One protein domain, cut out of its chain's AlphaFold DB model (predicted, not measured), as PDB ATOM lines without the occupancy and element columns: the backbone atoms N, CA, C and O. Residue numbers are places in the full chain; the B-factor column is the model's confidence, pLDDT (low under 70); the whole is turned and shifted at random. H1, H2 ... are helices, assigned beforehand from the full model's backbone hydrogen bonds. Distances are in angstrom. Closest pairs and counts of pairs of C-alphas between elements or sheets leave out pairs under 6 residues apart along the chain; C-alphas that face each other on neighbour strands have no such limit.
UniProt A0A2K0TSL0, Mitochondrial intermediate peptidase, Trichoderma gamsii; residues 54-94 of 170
ATOM      1  N   PHE A  54     149.382 176.143 181.945       94.75
ATOM      2  CA  PHE A  54     149.109 175.236 183.047       94.75
ATOM      3  C   PHE A  54     149.807 175.760 184.294       94.75
ATOM      4  O   PHE A  54     151.033 175.893 184.328       94.75
ATOM      5  N   HIS A  55     149.042 176.080 185.335       95.12
ATOM      6  CA  HIS A  55     149.623 176.623 186.550       95.12
ATOM      7  C   HIS A  55     150.374 175.528 187.319       95.12
ATOM      8  O   HIS A  55     149.814 174.517 187.746       95.12
ATOM      9  N   TYR A  56     151.667 175.753 187.548       94.19
ATOM     10  CA  TYR A  56     152.589 174.758 188.105       94.19
ATOM     11  C   TYR A  56     152.193 174.222 189.496       94.19
ATOM     12  O   TYR A  56     152.570 173.107 189.859       94.19
ATOM     13  N   SER A  57     151.394 174.976 190.263       93.69
ATOM     14  CA  SER A  57     150.832 174.548 191.561       93.69
ATOM     15  C   SER A  57     150.052 173.231 191.495       93.69
ATOM     16  O   SER A  57     149.959 172.514 192.492       93.69
ATOM     17  N   TYR A  58     149.495 172.901 190.328       91.88
ATOM     18  CA  TYR A  58     148.752 171.661 190.112       91.88
ATOM     19  C   TYR A  58     149.654 170.457 189.810       91.88
ATOM     20  O   TYR A  58     149.180 169.328 189.903       91.88
ATOM     21  N   MET A  59     150.939 170.670 189.514       90.62
ATOM     22  CA  MET A  59     151.924 169.604 189.277       90.62
ATOM     23  C   MET A  59     152.925 169.435 190.421       90.62
ATOM     24  O   MET A  59     153.400 168.328 190.666       90.62
ATOM     25  N   LEU A  60     153.258 170.510 191.136       90.88
ATOM     26  CA  LEU A  60     154.338 170.504 192.120       90.88
ATOM     27  C   LEU A  60     153.812 170.386 193.554       90.88
ATOM     28  O   LEU A  60     153.260 171.332 194.115       90.88
ATOM     29  N   ALA A  61     154.073 169.239 194.192       88.06
ATOM     30  CA  ALA A  61     153.742 169.004 195.602       88.06
ATOM     31  C   ALA A  61     154.400 170.028 196.549       88.06
ATOM     32  O   ALA A  61     153.778 170.461 197.519       88.06
ATOM     33  N   LEU A  62     155.621 170.475 196.224       92.56
ATOM     34  CA  LEU A  62     156.348 171.507 196.974       92.56
ATOM     35  C   LEU A  62     155.584 172.832 197.051       92.56
ATOM     36  O   LEU A  62     155.615 173.496 198.085       92.56
ATOM     37  N   TRP A  63     154.853 173.201 195.995       91.62
ATOM     38  CA  TRP A  63     154.080 174.441 196.001       91.62
ATOM     39  C   TRP A  63     153.004 174.422 197.088       91.62
ATOM     40  O   TRP A  63     152.829 175.418 197.789       91.62
ATOM     41  N   LYS A  64     152.325 173.277 197.261       87.50
ATOM     42  CA  LYS A  64     151.269 173.100 198.268       87.50
ATOM     43  C   LYS A  64     151.819 173.193 199.688       87.50
ATOM     44  O   LYS A  64     151.188 173.816 200.530       87.50
ATOM     45  N   GLN A  65     153.004 172.631 199.935       90.69
ATOM     46  CA  GLN A  65     153.668 172.715 201.241       90.69
ATOM     47  C   GLN A  65     154.073 174.153 201.591       90.69
ATOM     48  O   GLN A  65     153.902 174.587 202.722       90.69
ATOM     49  N   GLN A  66     154.581 174.912 200.618       93.25
ATOM     50  CA  GLN A  66     155.046 176.288 200.838       93.25
ATOM     51  C   GLN A  66     153.916 177.330 200.892       93.25
ATOM     52  O   GLN A  66     154.152 178.476 201.272       93.25
ATOM     53  N   ASN A  67     152.699 176.969 200.479       91.94
ATOM     54  CA  ASN A  67     151.565 177.888 200.361       91.94
ATOM     55  C   ASN A  67     150.322 177.370 201.094       91.94
ATOM     56  O   ASN A  67     149.195 177.631 200.669       91.94
ATOM     57  N   GLU A  68     150.523 176.652 202.200       89.25
ATOM     58  CA  GLU A  68     149.434 176.186 203.055       89.25
ATOM     59  C   GLU A  68     148.533 177.357 203.489       89.25
ATOM     60  O   GLU A  68     149.002 178.439 203.846       89.25
ATOM     61  N   GLY A  69     147.216 177.165 203.383       88.12
ATOM     62  CA  GLY A  69     146.219 178.195 203.689       88.12
ATOM     63  C   GLY A  69     146.016 179.269 202.610       88.12
ATOM     64  O   GLY A  69     145.108 180.088 202.751       88.12
ATOM     65  N   LYS A  70     146.795 179.279 201.517       90.88
ATOM     66  CA  LYS A  70     146.555 180.183 200.380       90.88
ATOM     67  C   LYS A  70     145.619 179.555 199.350       90.88
ATOM     68  O   LYS A  70     145.647 178.351 199.104       90.88
ATOM     69  N   VAL A  71     144.822 180.402 198.701       91.12
ATOM     70  CA  VAL A  71     143.970 179.991 197.580       91.12
ATOM     71  C   VAL A  71     144.856 179.614 196.397       91.12
ATOM     72  O   VAL A  71     145.726 180.387 195.988       91.12
ATOM     73  N   GLN A  72     144.642 178.416 195.858       92.00
ATOM     74  CA  GLN A  72     145.342 177.971 194.663       92.00
ATOM     75  C   GLN A  72     144.906 178.820 193.459       92.00
ATOM     76  O   GLN A  72     143.703 179.005 193.268       92.00
ATOM     77  N   PRO A  73     145.852 179.341 192.657       93.19
ATOM     78  CA  PRO A  73     145.521 180.045 191.421       93.19
ATOM     79  C   PRO A  73     144.742 179.152 190.458       93.19
ATOM     80  O   PRO A  73     144.788 177.932 190.582       93.19
ATOM     81  N   GLU A  74     144.072 179.753 189.478       94.12
ATOM     82  CA  GLU A  74     143.391 179.008 188.418       94.12
ATOM     83  C   GLU A  74     144.364 178.082 187.663       94.12
ATOM     84  O   GLU A  74     145.535 178.410 187.468       94.12
ATOM     85  N   LEU A  75     143.875 176.912 187.231       94.56
ATOM     86  CA  LEU A  75     144.661 175.926 186.474       94.56
ATOM     87  C   LEU A  75     145.198 176.499 185.163       94.56
ATOM     88  O   LEU A  75     146.298 176.161 184.738       94.56
ATOM     89  N   GLN A  76     144.388 177.330 184.526       96.44
ATOM     90  CA  GLN A  76     144.616 177.911 183.215       96.44
ATOM     91  C   GLN A  76     144.804 179.419 183.363       96.44
ATOM     92  O   GLN A  76     144.312 180.019 184.318       96.44
ATOM     93  N   MET A  77     145.514 180.039 182.426       96.12
ATOM     94  CA  MET A  77     145.723 181.482 182.443       96.12
ATOM     95  C   MET A  77     144.375 182.218 182.288       96.12
ATOM     96  O   MET A  77     143.628 181.914 181.352       96.12
ATOM     97  N   PRO A  78     144.054 183.199 183.159       96.12
ATOM     98  CA  PRO A  78     142.821 183.974 183.041       96.12
ATOM     99  C   PRO A  78     142.785 184.808 181.755       96.12
ATOM    100  O   PRO A  78     143.794 185.402 181.369       96.12
ATOM    101  N   ASP A  79     141.605 184.953 181.144       96.25
ATOM    102  CA  ASP A  79     141.447 185.642 179.849       96.25
ATOM    103  C   ASP A  79     141.945 187.093 179.886       96.25
ATOM    104  O   ASP A  79     142.623 187.554 178.970       96.25
ATOM    105  N   LYS A  80     141.718 187.794 181.002       96.50
ATOM    106  CA  LYS A  80     142.216 189.163 181.206       96.50
ATOM    107  C   LYS A  80     143.746 189.253 181.136       96.50
ATOM    108  O   LYS A  80     144.278 190.254 180.660       96.50
ATOM    109  N   LEU A  81     144.453 188.231 181.627       96.06
ATOM    110  CA  LEU A  81     145.914 188.179 181.570       96.06
ATOM    111  C   LEU A  81     146.395 187.840 180.155       96.06
ATOM    112  O   LEU A  81     147.341 188.464 179.685       96.06
ATOM    113  N   ILE A  82     145.705 186.932 179.458       96.12
ATOM    114  CA  ILE A  82     145.978 186.606 178.049       96.12
ATOM    115  C   ILE A  82     145.826 187.855 177.169       96.12
ATOM    116  O   ILE A  82     146.712 188.173 176.379       96.12
ATOM    117  N   GLU A  83     144.743 188.615 177.337       95.25
ATOM    118  CA  GLU A  83     144.533 189.865 176.601       95.25
ATOM    119  C   GLU A  83     145.629 190.899 176.875       95.25
ATOM    120  O   GLU A  83     146.092 191.574 175.954       95.25
ATOM    121  N   ALA A  84     146.042 191.044 178.138       94.75
ATOM    122  CA  ALA A  84     147.125 191.948 178.512       94.75
ATOM    123  C   ALA A  84     148.460 191.512 177.888       94.75
ATOM    124  O   ALA A  84     149.189 192.349 177.358       94.75
ATOM    125  N   LEU A  85     148.742 190.207 177.890       93.38
ATOM    126  CA  LEU A  85     149.938 189.619 177.299       93.38
ATOM    127  C   LEU A  85     149.999 189.852 175.781       93.38
ATOM    128  O   LEU A  85     151.016 190.317 175.280       93.38
ATOM    129  N   ILE A  86     148.902 189.609 175.056       92.00
ATOM    130  CA  ILE A  86     148.823 189.851 173.603       92.00
ATOM    131  C   ILE A  86     148.961 191.344 173.276       92.00
ATOM    132  O   ILE A  86     149.565 191.721 172.275       92.00
ATOM    133  N   LYS A  87     148.407 192.233 174.108       91.19
ATOM    134  CA  LYS A  87     148.603 193.680 173.927       91.19
ATOM    135  C   LYS A  87     150.069 194.068 174.111       91.19
ATOM    136  O   LYS A  87     150.570 194.873 173.333       91.19
ATOM    137  N   ALA A  88     150.746 193.489 175.102       89.31
ATOM    138  CA  ALA A  88     152.160 193.737 175.355       89.31
ATOM    139  C   ALA A  88     153.069 193.157 174.256       89.31
ATOM    140  O   ALA A  88     154.048 193.798 173.882       89.31
ATOM    141  N   SER A  89     152.736 191.994 173.683       84.38
ATOM    142  CA  SER A  89     153.565 191.365 172.645       84.38
ATOM    143  C   SER A  89     153.688 192.218 171.381       84.38
ATOM    144  O   SER A  89     154.744 192.233 170.757       84.38
ATOM    145  N   ARG A  90     152.671 193.025 171.054       79.25
ATOM    146  CA  ARG A  90     152.716 193.990 169.937       79.25
ATOM    147  C   ARG A  90     153.798 195.058 170.085       79.25
ATOM    148  O   ARG A  90     154.207 195.635 169.086       79.25
ATOM    149  N   PHE A  91     154.232 195.346 171.311       74.12
ATOM    150  CA  PHE A  91     155.368 196.230 171.550       74.12
ATOM    151  C   PHE A  91     156.694 195.494 171.318       74.12
ATOM    152  O   PHE A  91     157.595 196.048 170.698       74.12
ATOM    153  N   MET A  92     156.793 194.237 171.765       67.12
ATOM    154  CA  MET A  92     158.009 193.422 171.636       67.12
ATOM    155  C   MET A  92     158.317 193.020 170.190       67.12
ATOM    156  O   MET A  92     159.461 193.129 169.775       67.12
ATOM    157  N   PHE A  93     157.306 192.612 169.418       70.00
ATOM    158  CA  PHE A  93     157.420 192.295 167.983       70.00
ATOM    159  C   PHE A  93     156.969 193.469 167.104       70.00
ATOM    160  O   PHE A  93     156.476 193.293 165.991       70.00
ATOM    161  N   GLY A  94     157.025 194.676 167.666       80.00
ATOM    162  CA  GLY A  94     156.532 195.881 167.027       80.00
ATOM    163  C   GLY A  94     157.468 196.412 165.940       80.00
ATOM    164  O   GLY A  94     158.490 195.803 165.623       80.00
TER     165      GLY A  94
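AT A GLANCE: This is residues 54 to 94 of the 170 residues of the protein "Mitochondrial intermediate peptidase" of Trichoderma gamsii (UniProt A0A2K0TSL0). From Phe 54 the printed part leads to a short helix, H1, at one end of an open hook, folds back through a long link with no named element, and ends in a longer helix, H2, that sticks out at the other end. The printed part has 41 residues with two named helices, H1 then H2, and no named strand. The class is all helix, with 20 of the 41 residues in named elements. It is extended, a rod spanning 41 by 16 by 13 A, with a radius of gyration of the C-alphas of 14.2 A.

HOW THE PARTS SIT: H1, residues 61 to 66, and H2, residues 79 to 92, are apart. Residues 78 to 94 stand free. Each O i to N i+4 pair of H1 is within hydrogen-bond range; in H2, 8 of 10 are.

IN THESE COORDINATES: H1 begins at C-alpha 61 (153.742, 169.004, 195.602) and measures 9.1 A. H2 measures 20.1 A and ends at C-alpha 92 (158.009, 193.422, 171.636).

THE WHOLE: The C-alphas farthest apart, those of Gly 69 and Gly 94, are 42.0 A apart. The link from H1 to H2, residues 67 to 78, is long. The printed part has no cut. Its mean pLDDT is 90.3, and residue 92 is under 70.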